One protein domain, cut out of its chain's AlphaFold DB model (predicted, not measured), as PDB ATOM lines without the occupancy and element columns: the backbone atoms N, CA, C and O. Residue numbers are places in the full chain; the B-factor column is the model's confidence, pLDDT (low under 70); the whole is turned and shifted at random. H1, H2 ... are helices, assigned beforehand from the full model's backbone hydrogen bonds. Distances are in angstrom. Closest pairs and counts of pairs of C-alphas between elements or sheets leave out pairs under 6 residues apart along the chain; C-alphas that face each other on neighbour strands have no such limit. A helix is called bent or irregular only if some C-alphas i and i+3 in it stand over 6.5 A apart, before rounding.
ATOM      1  N   PRO A  27     -35.469  -3.218  -5.237       88.69
ATOM      2  CA  PRO A  27     -36.799  -2.941  -5.747       88.69
ATOM      3  C   PRO A  27     -36.861  -3.205  -7.253       88.69
ATOM      4  O   PRO A  27     -36.077  -2.652  -8.020       88.69
ATOM      5  N   LYS A  28     -37.861  -3.978  -7.694       87.19
ATOM      6  CA  LYS A  28     -38.012  -4.384  -9.104       87.19
ATOM      7  C   LYS A  28     -38.008  -3.217 -10.095       87.19
ATOM      8  O   LYS A  28     -37.547  -3.380 -11.215       87.19
ATOM      9  N   ILE A  29     -38.516  -2.050  -9.691       90.06
ATOM     10  CA  ILE A  29     -38.525  -0.838 -10.525       90.06
ATOM     11  C   ILE A  29     -37.098  -0.328 -10.759       90.06
ATOM     12  O   ILE A  29     -36.769   0.061 -11.872       90.06
ATOM     13  N   ILE A  30     -36.244  -0.352  -9.732       87.75
ATOM     14  CA  ILE A  30     -34.851   0.094  -9.846       87.75
ATOM     15  C   ILE A  30     -34.079  -0.869 -10.744       87.75
ATOM     16  O   ILE A  30     -33.409  -0.416 -11.668       87.75
ATOM     17  N   SER A  31     -34.244  -2.178 -10.542       87.31
ATOM     18  CA  SER A  31     -33.613  -3.179 -11.405       87.31
ATOM     19  C   SER A  31     -34.112  -3.076 -12.851       87.31
ATOM     20  O   SER A  31     -33.301  -3.121 -13.762       87.31
ATOM     21  N   PHE A  32     -35.405  -2.817 -13.085       91.56
ATOM     22  CA  PHE A  32     -35.944  -2.576 -14.430       91.56
ATOM     23  C   PHE A  32     -35.301  -1.368 -15.127       91.56
ATOM     24  O   PHE A  32     -34.915  -1.449 -16.295       91.56
ATOM     25  N   LEU A  33     -35.179  -0.242 -14.418       92.00
ATOM     26  CA  LEU A  33     -34.526   0.953 -14.955       92.00
ATOM     27  C   LEU A  33     -33.041   0.694 -15.233       92.00
ATOM     28  O   LEU A  33     -32.532   1.144 -16.256       92.00
ATOM     29  N   ALA A  34     -32.359  -0.049 -14.358       89.50
ATOM     30  CA  ALA A  34     -30.960  -0.418 -14.541       89.50
ATOM     31  C   ALA A  34     -30.768  -1.334 -15.761       89.50
ATOM     32  O   ALA A  34     -29.982  -1.005 -16.649       89.50
ATOM     33  N   ASP A  35     -31.542  -2.417 -15.844       91.25
ATOM     34  CA  ASP A  35     -31.535  -3.410 -16.923       91.25
ATOM     35  C   ASP A  35     -31.749  -2.769 -18.304       91.25
ATOM     36  O   ASP A  35     -31.055  -3.077 -19.271       91.25
ATOM     37  N   THR A  36     -32.697  -1.833 -18.399       94.44
ATOM     38  CA  THR A  36     -33.083  -1.208 -19.675       94.44
ATOM     39  C   THR A  36     -32.290   0.054 -20.019       94.44
ATOM     40  O   THR A  36     -32.360   0.519 -21.158       94.44
ATOM     41  N   SER A  37     -31.504   0.595 -19.081       93.25
ATOM     42  CA  SER A  37     -30.831   1.898 -19.215       93.25
ATOM     43  C   SER A  37     -29.972   2.024 -20.478       93.25
ATOM     44  O   SER A  37     -30.056   3.031 -21.184       93.25
ATOM     45  N   TYR A  38     -29.188   0.993 -20.807       92.19
ATOM     46  CA  TYR A  38     -28.327   0.993 -21.991       92.19
ATOM     47  C   TYR A  38     -29.133   1.012 -23.296       92.19
ATOM     48  O   TYR A  38     -28.857   1.809 -24.192       92.19
ATOM     49  N   ALA A  39     -30.171   0.183 -23.403       93.38
ATOM     50  CA  ALA A  39     -31.012   0.149 -24.594       93.38
ATOM     51  C   ALA A  39     -31.839   1.440 -24.747       93.38
ATOM     52  O   ALA A  39     -31.975   1.950 -25.856       93.38
ATOM     53  N   VAL A  40     -32.317   2.035 -23.646       95.56
ATOM     54  CA  VAL A  40     -32.957   3.363 -23.671       95.56
ATOM     55  C   VAL A  40     -31.982   4.425 -24.178       95.56
ATOM     56  O   VAL A  40     -32.352   5.232 -25.031       95.56
ATOM     57  N   TYR A  41     -30.725   4.400 -23.726       92.25
ATOM     58  CA  TYR A  41     -29.690   5.296 -24.240       92.25
ATOM     59  C   TYR A  41     -29.486   5.142 -25.759       92.25
ATOM     60  O   TYR A  41     -29.332   6.141 -26.452       92.25
ATOM     61  N   LEU A  42     -29.575   3.932 -26.312       91.62
ATOM     62  CA  LEU A  42     -29.489   3.737 -27.763       91.62
ATOM     63  C   LEU A  42     -30.741   4.213 -28.517       91.62
ATOM     64  O   LEU A  42     -30.624   4.783 -29.600       91.62
ATOM     65  N   PHE A  43     -31.935   3.992 -27.964       94.25
ATOM     66  CA  PHE A  43     -33.193   4.255 -28.668       94.25
ATOM     67  C   PHE A  43     -33.706   5.694 -28.553       94.25
ATOM     68  O   PHE A  43     -34.364   6.171 -29.481       94.25
ATOM     69  N   HIS A  44     -33.415   6.399 -27.456       94.69
ATOM     70  CA  HIS A  44     -34.042   7.697 -27.194       94.69
ATOM     71  C   HIS A  44     -33.706   8.753 -28.249       94.69
ATOM     72  O   HIS A  44     -34.589   9.505 -28.652       94.69
ATOM     73  N   TRP A  45     -32.462   8.801 -28.735       91.88
ATOM     74  CA  TRP A  45     -32.053   9.837 -29.682       91.88
ATOM     75  C   TRP A  45     -32.673   9.649 -31.078       91.88
ATOM     76  O   TRP A  45     -33.312  10.588 -31.561       91.88
ATOM     77  N   PRO A  46     -32.608   8.455 -31.710       92.81
ATOM     78  CA  PRO A  46     -33.316   8.209 -32.967       92.81
ATOM     79  C   PRO A  46     -34.823   8.467 -32.879       92.81
ATOM     80  O   PRO A  46     -35.383   9.125 -33.756       92.81
ATOM     81  N   PHE A  47     -35.488   8.001 -31.814       95.38
ATOM     82  CA  PHE A  47     -36.924   8.235 -31.647       95.38
ATOM     83  C   PHE A  47     -37.253   9.716 -31.473       95.38
ATOM     84  O   PHE A  47     -38.212  10.192 -32.079       95.38
ATOM     85  N   TYR A  48     -36.446  10.459 -30.714       92.88
ATOM     86  CA  TYR A  48     -36.661  11.890 -30.541       92.88
ATOM     87  C   TYR A  48     -36.531  12.657 -31.854       92.88
ATOM     88  O   TYR A  48     -37.375  13.503 -32.147       92.88
ATOM     89  N   ILE A  49     -35.540  12.328 -32.687       86.94
ATOM     90  CA  ILE A  49     -35.395  12.946 -34.012       86.94
ATOM     91  C   ILE A  49     -36.632  12.662 -34.871       86.94
ATOM     92  O   ILE A  49     -37.216  13.589 -35.425       86.94
ATOM     93  N   ILE A  50     -37.080  11.406 -34.934       91.31
ATOM     94  CA  ILE A  50     -38.250  11.026 -35.739       91.31
ATOM     95  C   ILE A  50     -39.510  11.740 -35.235       91.31
ATOM     96  O   ILE A  50     -40.235  12.360 -36.010       91.31
ATOM     97  N   PHE A  51     -39.789  11.690 -33.933       94.31
ATOM     98  CA  PHE A  51     -41.028  12.251 -33.398       94.31
ATOM     99  C   PHE A  51     -41.033  13.778 -33.344       94.31
ATOM    100  O   PHE A  51     -42.110  14.365 -33.457       94.31
ATOM    101  N   SER A  52     -39.873  14.428 -33.204       87.44
ATOM    102  CA  SER A  52     -39.778  15.896 -33.227       87.44
ATOM    103  C   SER A  52     -40.029  16.479 -34.619       87.44
ATOM    104  O   SER A  52     -40.500  17.608 -34.720       87.44
ATOM    105  N   GLN A  53     -39.811  15.696 -35.680       85.00
ATOM    106  CA  GLN A  53     -40.191  16.065 -37.049       85.00
ATOM    107  C   GLN A  53     -41.681  15.841 -37.344       85.00
ATOM    108  O   GLN A  53     -42.247  16.512 -38.202       85.00
ATOM    109  N   LEU A  54     -42.323  14.897 -36.650       88.31
ATOM    110  CA  LEU A  54     -43.710  14.500 -36.922       88.31
ATOM    111  C   LEU A  54     -44.736  15.172 -36.001       88.31
ATOM    112  O   LEU A  54     -45.923  15.203 -36.321       88.31
ATOM    113  N   THR A  55     -44.316  15.658 -34.831       90.88
ATOM    114  CA  THR A  55     -45.222  16.116 -33.769       90.88
ATOM    115  C   THR A  55     -44.651  17.301 -32.986       90.88
ATOM    116  O   THR A  55     -43.484  17.653 -33.117       90.88
ATOM    117  N   SER A  56     -45.466  17.922 -32.124       90.38
ATOM    118  CA  SER A  56     -44.990  18.945 -31.180       90.38
ATOM    119  C   SER A  56     -43.933  18.386 -30.220       90.38
ATOM    120  O   SER A  56     -44.062  17.239 -29.798       90.38
ATOM    121  N   ASN A  57     -42.989  19.215 -29.763       86.25
ATOM    122  CA  ASN A  57     -41.904  18.801 -28.862       86.25
ATOM    123  C   ASN A  57     -42.389  17.992 -27.637       86.25
ATOM    124  O   ASN A  57     -41.891  16.898 -27.397       86.25
ATOM    125  N   LEU A  58     -43.421  18.459 -26.917       92.69
ATOM    126  CA  LEU A  58     -43.946  17.736 -25.748       92.69
ATOM    127  C   LEU A  58     -44.416  16.318 -26.108       92.69
ATOM    128  O   LEU A  58     -44.095  15.355 -25.413       92.69
ATOM    129  N   LEU A  59     -45.159  16.189 -27.209       94.00
ATOM    130  CA  LEU A  59     -45.622  14.892 -27.692       94.00
ATOM    131  C   LEU A  59     -44.449  14.026 -28.167       94.00
ATOM    132  O   LEU A  59     -44.422  12.836 -27.868       94.00
ATOM    133  N   ALA A  60     -43.446  14.624 -28.812       93.69
ATOM    134  CA  ALA A  60     -42.237  13.936 -29.235       93.69
ATOM    135  C   ALA A  60     -41.457  13.355 -28.051       93.69
ATOM    136  O   ALA A  60     -41.059  12.193 -28.100       93.69
ATOM    137  N   VAL A  61     -41.292  14.112 -26.960       95.38
ATOM    138  CA  VAL A  61     -40.649  13.633 -25.724       95.38
ATOM    139  C   VAL A  61     -41.435  12.473 -25.111       95.38
ATOM    140  O   VAL A  61     -40.847  11.451 -24.756       95.38
ATOM    141  N   LEU A  62     -42.764  12.593 -25.021       97.25
ATOM    142  CA  LEU A  62     -43.620  11.536 -24.472       97.25
ATOM    143  C   LEU A  62     -43.549  10.250 -25.305       97.25
ATOM    144  O   LEU A  62     -43.334   9.170 -24.749       97.25
ATOM    145  N   LEU A  63     -43.676  10.358 -26.631       97.00
ATOM    146  CA  LEU A  63     -43.552   9.224 -27.548       97.00
ATOM    147  C   LEU A  63     -42.153   8.608 -27.483       97.00
ATOM    148  O   LEU A  63     -42.028   7.387 -27.425       97.00
ATOM    149  N   THR A  64     -41.109   9.434 -27.399       97.19
ATOM    150  CA  THR A  64     -39.724   8.974 -27.239       97.19
ATOM    151  C   THR A  64     -39.569   8.139 -25.980       97.19
ATOM    152  O   THR A  64     -39.015   7.045 -26.050       97.19
ATOM    153  N   LEU A  65     -40.073   8.609 -24.836       96.38
ATOM    154  CA  LEU A  65     -39.994   7.871 -23.576       96.38
ATOM    155  C   LEU A  65     -40.724   6.528 -23.670       96.38
ATOM    156  O   LEU A  65     -40.139   5.492 -23.353       96.38
ATOM    157  N   ILE A  66     -41.971   6.528 -24.149       96.81
ATOM    158  CA  ILE A  66     -42.794   5.315 -24.259       96.81
ATOM    159  C   ILE A  66     -42.141   4.299 -25.206       96.81
ATOM    160  O   ILE A  66     -41.970   3.135 -24.841       96.81
ATOM    161  N   CYS A  67     -41.741   4.731 -26.404       96.81
ATOM    162  CA  CYS A  67     -41.127   3.852 -27.396       96.81
ATOM    163  C   CYS A  67     -39.745   3.365 -26.953       96.81
ATOM    164  O   CYS A  67     -39.459   2.181 -27.107       96.81
ATOM    165  N   SER A  68     -38.918   4.219 -26.342       96.94
ATOM    166  CA  SER A  68     -37.584   3.816 -25.876       96.94
ATOM    167  C   SER A  68     -37.671   2.744 -24.802       96.94
ATOM    168  O   SER A  68     -37.018   1.713 -24.933       96.94
ATOM    169  N   TYR A  69     -38.511   2.929 -23.777       96.00
ATOM    170  CA  TYR A  69     -38.689   1.910 -22.739       96.00
ATOM    171  C   TYR A  69     -39.394   0.659 -23.268       96.00
ATOM    172  O   TYR A  69     -39.027  -0.447 -22.874       96.00
ATOM    173  N   GLY A  70     -40.358   0.798 -24.184       95.50
ATOM    174  CA  GLY A  70     -41.024  -0.341 -24.820       95.50
ATOM    175  C   GLY A  70     -40.051  -1.220 -25.609       95.50
ATOM    176  O   GLY A  70     -39.985  -2.430 -25.388       95.50
ATOM    177  N   PHE A  71     -39.241  -0.610 -26.478       94.69
ATOM    178  CA  PHE A  71     -38.241  -1.316 -27.283       94.69
ATOM    179  C   PHE A  71     -37.070  -1.820 -26.437       94.69
ATOM    180  O   PHE A  71     -36.623  -2.946 -26.647       94.69
ATOM    181  N   ALA A  72     -36.614  -1.056 -25.443       95.56
ATOM    182  CA  ALA A  72     -35.584  -1.502 -24.508       95.56
ATOM    183  C   ALA A  72     -36.036  -2.730 -23.707       95.56
ATOM    184  O   ALA A  72     -35.284  -3.692 -23.582       95.56
ATOM    185  N   SER A  73     -37.285  -2.738 -23.233       93.81
ATOM    186  CA  SER A  73     -37.858  -3.884 -22.518       93.81
ATOM    187  C   SER A  73     -37.975  -5.109 -23.421       93.81
ATOM    188  O   SER A  73     -37.633  -6.217 -23.010       93.81
ATOM    189  N   LEU A  74     -38.435  -4.915 -24.662       91.50
ATOM    190  CA  LEU A  74     -38.515  -5.985 -25.654       91.50
ATOM    191  C   LEU A  74     -37.125  -6.550 -25.980       91.50
ATOM    192  O   LEU A  74     -36.961  -7.769 -26.035       91.50
ATOM    193  N   SER A  75     -36.120  -5.686 -26.146       91.56
ATOM    194  CA  SER A  75     -34.731  -6.092 -26.371       91.56
ATOM    195  C   SER A  75     -34.211  -6.931 -25.208       91.56
ATOM    196  O   SER A  75     -33.897  -8.106 -25.386       91.56
ATOM    197  N   PHE A  76     -34.206  -6.357 -24.004       91.69
ATOM    198  CA  PHE A  76     -33.512  -6.928 -22.854       91.69
ATOM    199  C   PHE A  76     -34.198  -8.174 -22.280       91.69
ATOM    200  O   PHE A  76     -33.538  -9.146 -21.922       91.69
ATOM    201  N   TYR A  77     -35.533  -8.186 -22.191       91.19
ATOM    202  CA  TYR A  77     -36.258  -9.286 -21.543       91.19
ATOM    203  C   TYR A  77     -36.713 -10.392 -22.497       91.19
ATOM    204  O   TYR A  77     -36.982 -11.509 -22.038       91.19
ATOM    205  N   VAL A  78     -36.815 -10.105 -23.799       89.75
ATOM    206  CA  VAL A  78     -37.336 -11.056 -24.793       89.75
ATOM    207  C   VAL A  78     -36.284 -11.408 -25.834       89.75
ATOM    208  O   VAL A  78     -35.922 -12.579 -25.927       89.75
ATOM    209  N   LEU A  79     -35.777 -10.436 -26.598       88.50
ATOM    210  CA  LEU A  79     -34.908 -10.713 -27.746       88.50
ATOM    211  C   LEU A  79     -33.526 -11.220 -27.327       88.50
ATOM    212  O   LEU A  79     -33.108 -12.276 -27.793       88.50
ATOM    213  N   GLU A  80     -32.834 -10.525 -26.427       88.44
ATOM    214  CA  GLU A  80     -31.486 -10.903 -25.991       88.44
ATOM    215  C   GLU A  80     -31.449 -12.284 -25.315       88.44
ATOM    216  O   GLU A  80     -30.618 -13.108 -25.708       88.44
ATOM    217  N   PRO A  81     -32.347 -12.625 -24.363       89.81
ATOM    218  CA  PRO A  81     -32.356 -13.953 -23.764       89.81
ATOM    219  C   PRO A  81     -32.753 -15.035 -24.764       89.81
ATOM    220  O   PRO A  81     -32.191 -16.127 -24.713       89.81
ATOM    221  N   TRP A  82     -33.678 -14.743 -25.685       88.44
ATOM    222  CA  TRP A  82     -34.084 -15.684 -26.729       88.44
ATOM    223  C   TRP A  82     -32.932 -15.993 -27.697       88.44
ATOM    224  O   TRP A  82     -32.653 -17.167 -27.936       88.44
ATOM    225  N   ILE A  83     -32.210 -14.971 -28.175       85.50
ATOM    226  CA  ILE A  83     -31.023 -15.124 -29.038       85.50
ATOM    227  C   ILE A  83     -29.906 -15.865 -28.293       85.50
ATOM    228  O   ILE A  83     -29.263 -16.749 -28.854       85.50
ATOM    229  N   ALA A  84     -29.695 -15.548 -27.013       86.75
ATOM    230  CA  ALA A  84     -28.687 -16.196 -26.176       86.75
ATOM    231  C   ALA A  84     -29.075 -17.617 -25.713       86.75
ATOM    232  O   ALA A  84     -28.308 -18.244 -24.981       86.75
ATOM    233  N   GLY A  85     -30.264 -18.117 -26.070       84.06
ATOM    234  CA  GLY A  85     -30.755 -19.433 -25.644       84.06
ATOM    235  C   GLY A  85     -31.011 -19.554 -24.134       84.06
ATOM    236  O   GLY A  85     -31.010 -20.660 -23.591       84.06
ATOM    237  N   LYS A  86     -31.208 -18.433 -23.431       86.19
ATOM    238  CA  LYS A  86     -31.470 -18.392 -21.986       86.19
ATOM    239  C   LYS A  86     -32.951 -18.636 -21.695       86.19
ATOM    240  O   LYS A  86     -33.831 -18.046 -22.312       86.19
ATOM    241  N   ASN A  87     -33.233 -19.439 -20.671       80.44
ATOM    242  CA  ASN A  87     -34.600 -19.707 -20.219       80.44
ATOM    243  C   ASN A  87     -35.013 -18.733 -19.107       80.44
ATOM    244  O   ASN A  87     -34.799 -19.014 -17.929       80.44
ATOM    245  N   THR A  88     -35.615 -17.600 -19.470       86.06
ATOM    246  CA  THR A  88     -36.171 -16.628 -18.508       86.06
ATOM    247  C   THR A  88     -37.652 -16.913 -18.210       86.06
ATOM    248  O   THR A  88     -38.330 -17.513 -19.047       86.06
ATOM    249  N   PRO A  89     -38.205 -16.469 -17.061       84.69
ATOM    250  CA  PRO A  89     -39.630 -16.645 -16.741       84.69
ATOM    251  C   PRO A  89     -40.572 -16.067 -17.811       84.69
ATOM    252  O   PRO A  89     -41.615 -16.643 -18.120       84.69
ATOM    253  N   ILE A  90     -40.171 -14.949 -18.424       84.56
ATOM    254  CA  ILE A  90     -40.909 -14.302 -19.514       84.56
ATOM    255  C   ILE A  90     -40.916 -15.209 -20.747       84.56
ATOM    256  O   ILE A  90     -41.981 -15.509 -21.283       84.56
ATOM    257  N   LEU A  91     -39.755 -15.736 -21.150       82.19
ATOM    258  CA  LEU A  91     -39.669 -16.633 -22.300       82.19
ATOM    259  C   LEU A  91     -40.415 -17.954 -22.061       82.19
ATOM    260  O   LEU A  91     -41.043 -18.470 -22.978       82.19
ATOM    261  N   GLN A  92     -40.410 -18.475 -20.830       83.81
ATOM    262  CA  GLN A  92     -41.192 -19.658 -20.446       83.81
ATOM    263  C   GLN A  92     -42.702 -19.424 -20.566       83.81
ATOM    264  O   GLN A  92     -43.418 -20.318 -21.011       83.81
ATOM    265  N   THR A  93     -43.170 -18.222 -20.223       85.62
ATOM    266  CA  THR A  93     -44.580 -17.822 -20.363       85.62
ATOM    267  C   THR A  93     -44.978 -17.661 -21.832       85.62
ATOM    268  O   THR A  93     -46.105 -17.972 -22.206       85.62
ATOM    269  N   LEU A  94     -44.046 -17.216 -22.680       82.62
ATOM    270  CA  LEU A  94     -44.265 -17.047 -24.118       82.62
ATOM    271  C   LEU A  94     -44.163 -18.365 -24.901       82.62
ATOM    272  O   LEU A  94     -44.875 -18.540 -25.882       82.62
ATOM    273  N   ARG A  95     -43.323 -19.310 -24.462       79.81
ATOM    274  CA  ARG A  95     -43.055 -20.606 -25.116       79.81
ATOM    275  C   ARG A  95     -44.289 -21.440 -25.513       79.81
ATOM    276  O   ARG A  95     -44.223 -22.057 -26.574       79.81
ATOM    277  N   PRO A  96     -45.380 -21.519 -24.723       84.50
ATOM    278  CA  PRO A  96     -46.573 -22.269 -25.122       84.50
ATOM    279  C   PRO A  96     -47.405 -21.582 -26.216       84.50
ATOM    280  O   PRO A  96     -48.297 -22.222 -26.771       84.50
ATOM    281  N   LEU A  97     -47.149 -20.307 -26.540       84.56
ATOM    282  CA  LEU A  97     -47.866 -19.620 -27.611       84.56
ATOM    283  C   LEU A  97     -47.473 -20.207 -28.975       84.56
ATOM    284  O   LEU A  97     -46.280 -20.303 -29.290       84.56
ATOM    285  N   PRO A  98     -48.450 -20.575 -29.821       81.12
ATOM    286  CA  PRO A  98     -48.151 -21.131 -31.130       81.12
ATOM    287  C   PRO A  98     -47.418 -20.091 -31.990       81.12
ATOM    288  O   PRO A  98     -47.733 -18.904 -31.964       81.12
ATOM    289  N   TYR A  99     -46.424 -20.548 -32.755       84.94
ATOM    290  CA  TYR A  99     -45.645 -19.752 -33.718       84.94
ATOM    291  C   TYR A  99     -44.760 -18.627 -33.149       84.94
ATOM    292  O   TYR A  99     -44.065 -17.983 -33.932       84.94
ATOM    293  N   ILE A 100     -44.686 -18.409 -31.829       83.25
ATOM    294  CA  ILE A 100     -43.925 -17.281 -31.253       83.25
ATOM    295  C   ILE A 100     -42.445 -17.274 -31.664       83.25
ATOM    296  O   ILE A 100     -41.906 -16.237 -32.036       83.25
ATOM    297  N   HIS A 101     -41.792 -18.440 -31.687       81.00
ATOM    298  CA  HIS A 101     -40.397 -18.556 -32.117       81.00
ATOM    299  C   HIS A 101     -40.222 -18.290 -33.613       81.00
ATOM    300  O   HIS A 101     -39.213 -17.714 -34.008       81.00
ATOM    301  N   ALA A 102     -41.203 -18.673 -34.435       85.81
ATOM    302  CA  ALA A 102     -41.188 -18.383 -35.864       85.81
ATOM    303  C   ALA A 102     -41.373 -16.880 -36.120       85.81
ATOM    304  O   ALA A 102     -40.670 -16.322 -36.954       85.81
ATOM    305  N   ILE A 103     -42.255 -16.217 -35.363       87.06
ATOM    306  CA  ILE A 103     -42.469 -14.764 -35.432       87.06
ATOM    307  C   ILE A 103     -41.203 -14.013 -35.009       87.06
ATOM    308  O   ILE A 103     -40.763 -13.124 -35.733       87.06
ATOM    309  N   LEU A 104     -40.595 -14.384 -33.875       86.31
ATOM    310  CA  LEU A 104     -39.353 -13.762 -33.405       86.31
ATOM    311  C   LEU A 104     -38.218 -13.958 -34.415       86.31
ATOM    312  O   LEU A 104     -37.593 -12.978 -34.805       86.31
ATOM    313  N   ALA A 105     -38.014 -15.185 -34.905       86.94
ATOM    314  CA  ALA A 105     -36.976 -15.486 -35.888       86.94
ATOM    315  C   ALA A 105     -37.184 -14.754 -37.217       86.94
ATOM    316  O   ALA A 105     -36.240 -14.157 -37.738       86.94
ATOM    317  N   ALA A 106     -38.412 -14.751 -37.742       89.56
ATOM    318  CA  ALA A 106     -38.750 -14.017 -38.954       89.56
ATOM    319  C   ALA A 106     -38.538 -12.511 -38.759       89.56
ATOM    320  O   ALA A 106     -37.900 -11.878 -39.593       89.56
ATOM    321  N   GLY A 107     -38.995 -11.948 -37.636       87.44
ATOM    322  CA  GLY A 107     -38.817 -10.535 -37.305       87.44
ATOM    323  C   GLY A 107     -37.344 -10.132 -37.221       87.44
ATOM    324  O   GLY A 107     -36.929  -9.187 -37.891       87.44
ATOM    325  N   THR A 108     -36.526 -10.880 -36.473       85.12
ATOM    326  CA  THR A 108     -35.080 -10.619 -36.385       85.12
ATOM    327  C   THR A 108     -34.373 -10.811 -37.724       85.12
ATOM    328  O   THR A 108     -33.482 -10.034 -38.061       85.12
ATOM    329  N   GLY A 109     -34.784 -11.808 -38.515       90.00
ATOM    330  CA  GLY A 109     -34.229 -12.071 -39.841       90.00
ATOM    331  C   GLY A 109     -34.537 -10.949 -40.832       90.00
ATOM    332  O   GLY A 109     -33.632 -10.467 -41.507       90.00
ATOM    333  N   ILE A 110     -35.786 -10.475 -40.862       92.19
ATOM    334  CA  ILE A 110     -36.216  -9.341 -41.689       92.19
ATOM    335  C   ILE A 110     -35.477  -8.068 -41.274       92.19
ATOM    336  O   ILE A 110     -34.944  -7.378 -42.136       92.19
ATOM    337  N   LEU A 111     -35.388  -7.771 -39.975       89.06
ATOM    338  CA  LEU A 111     -34.660  -6.595 -39.487       89.06
ATOM    339  C   LEU A 111     -33.177  -6.651 -39.863       89.06
ATOM    340  O   LEU A 111     -32.641  -5.668 -40.364       89.06
ATOM    341  N   THR A 112     -32.531  -7.807 -39.695       90.31
ATOM    342  CA  THR A 112     -31.128  -8.004 -40.094       90.31
ATOM    343  C   THR A 112     -30.958  -7.809 -41.599       90.31
ATOM    344  O   THR A 112     -30.038  -7.121 -42.032       90.31
ATOM    345  N   PHE A 113     -31.871  -8.357 -42.404       94.19
ATOM    346  CA  PHE A 113     -31.860  -8.174 -43.851       94.19
ATOM    347  C   PHE A 113     -32.018  -6.701 -44.243       94.19
ATOM    348  O   PHE A 113     -31.238  -6.211 -45.054       94.19
ATOM    349  N   ILE A 114     -32.966  -5.980 -43.634       92.88
ATOM    350  CA  ILE A 114     -33.170  -4.544 -43.867       92.88
ATOM    351  C   ILE A 114     -31.907  -3.764 -43.493       92.88
ATOM    352  O   ILE A 114     -31.450  -2.958 -44.293       92.88
ATOM    353  N   VAL A 115     -31.303  -4.020 -42.329       90.62
ATOM    354  CA  VAL A 115     -30.071  -3.333 -41.900       90.62
ATOM    355  C   VAL A 115     -28.927  -3.590 -42.880       90.62
ATOM    356  O   VAL A 115     -28.262  -2.643 -43.300       90.62
ATOM    357  N   CYS A 116     -28.724  -4.840 -43.301       93.31
ATOM    358  CA  CYS A 116     -27.715  -5.185 -44.301       93.31
ATOM    359  C   CYS A 116     -27.988  -4.485 -45.637       93.31
ATOM    360  O   CYS A 116     -27.084  -3.891 -46.216       93.31
ATOM    361  N   MET A 117     -29.235  -4.512 -46.109       93.62
ATOM    362  CA  MET A 117     -29.641  -3.880 -47.361       93.62
ATOM    363  C   MET A 117     -29.440  -2.362 -47.317       93.62
ATOM    364  O   MET A 117     -28.846  -1.805 -48.234       93.62
ATOM    365  N   VAL A 118     -29.871  -1.695 -46.243       89.31
ATOM    366  CA  VAL A 118     -29.673  -0.253 -46.045       89.31
ATOM    367  C   VAL A 118     -28.185   0.077 -46.001       89.31
ATOM    368  O   VAL A 118     -27.765   1.019 -46.655       89.31
ATOM    369  N   THR A 119     -27.369  -0.719 -45.307       87.75
ATOM    370  CA  THR A 119     -25.915  -0.496 -45.229       87.75
ATOM    371  C   THR A 119     -25.231  -0.663 -46.589       87.75
ATOM    372  O   THR A 119     -24.311   0.082 -46.906       87.75
ATOM    373  N   LEU A 120     -25.682  -1.619 -47.409       90.44
ATOM    374  CA  LEU A 120     -25.138  -1.862 -48.750       90.44
ATOM    375  C   LEU A 120     -25.571  -0.807 -49.777       90.44
ATOM    376  O   LEU A 120     -24.826  -0.537 -50.716       90.44
ATOM    377  N   LEU A 121     -26.775  -0.249 -49.629       89.50
ATOM    378  CA  LEU A 121     -27.347   0.732 -50.558       89.50
ATOM    379  C   LEU A 121     -27.122   2.186 -50.124       89.50
ATOM    380  O   LEU A 121     -27.320   3.090 -50.937       89.50
ATOM    381  N   ALA A 122     -26.746   2.429 -48.867       83.19
ATOM    382  CA  ALA A 122     -26.491   3.770 -48.369       83.19
ATOM    383  C   ALA A 122     -25.305   4.399 -49.119       83.19
ATOM    384  O   ALA A 122     -24.247   3.774 -49.245       83.19
TER     385      ALA A 122
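What this domain is: This is residues 27 to 122 of the 338 residues of the protein "Acyltransferase" of Streptococcus pneumoniae (UniProt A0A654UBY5). One long helix, H2, is the post of a loose, flat model: the arm H1b of the bent helix H1 folds back along it as a helical hairpin, while the other arm, H1a, turns off about perpendicular to both. Near the far end of the post the short helix H3 packs crosswise on H2, and from there H4 slants away to make an open V with H2, its residues 109 to 121 sticking out free together with residue 122. The printed part has 96 residues with four named helices, in the order H1, H2, H3, H4, and no named strand, and the class is all helix. The whole is loose, with a radius of gyration of the C-alphas of 15.7 A, and it spans 44 by 42 by 22 A along its three main axes.

How they stand to each other: H2, residues 57 to 83, has a kink of 28 degrees near residue 75 and is only just irregular, with C-alphas 77 and 80 lying 6.7 A apart. H1, residues 28 to 54, was assigned as one helix by its hydrogen bonds but is bent, with C-alphas 35 and 38 lying 7.4 A apart. Its arms are H1a, residues 28 to 35, and H1b, residues 38 to 54, and their lines stand about perpendicular at 84 degrees. H1b is itself irregular, with C-alphas 42 and 45 lying 6.9 A apart, and has a kink of 32 degrees near residue 46. H1b and H2 form a hairpin and touch with 31 pairs of C-alphas within 8 A, the closest being those of Phe 51 and Ala 60 at 4.7 A. They run opposite ways at a steep tilt of 38 degrees. H1a is close to H2 but not clearly touching it, the closest C-alphas being those of Asp 35 and Phe 76 at 7.2 A, with the lines about perpendicular at 84 degrees. H3, residues 89 to 94, touches H2 at residues 77 to 82 alone, the closest C-alphas being those of Val 78 and Leu 91 at 6.5 A. Their lines stand about perpendicular at 87 degrees. H4, residues 100 to 121, is close to H2 but not clearly touching it, the closest C-alphas being those of Leu 79 and Leu 104 at 7.8 A. H2 and H4 run opposite ways at a steep tilt of 65 degrees. H1b is apart from both H3 and H4, and so is H1a. In the backbones of H1a, H3 and H4 every O i to N i+4 pair is within hydrogen-bond range, against 11 of 13 in H1b and 21 of 23 in H2.

Where its parts are: H2 measures 35.6 A from C-alpha 57 at (-41.904, 18.801, -28.862) to C-alpha 83 at (-31.023, -15.124, -29.038). H1b measures 25.3 A from Tyr 38 to Leu 54, and H1a 10.2 A from Lys 28, whose C-alpha is at (-38.012, -4.384, -9.104), to Asp 35. H3 is 8.7 A long from Pro 89 to Leu 94. H4 measures 31.2 A from Ile 100 to Leu 121, whose C-alpha is at (-27.347, 0.732, -50.558).

The domain as a whole: The two C-alphas farthest apart are those of Pro 27 and Leu 121, at 45.9 A. Without residues 109 to 122, which stand free, the body has 82 residues and spans 42 by 33 by 18 A. The printed part has no cut, and the links H1 to H2, H2 to H3 and H3 to H4 are tight. The mean pLDDT of the printed part is 89.9, and no printed residue is under 70.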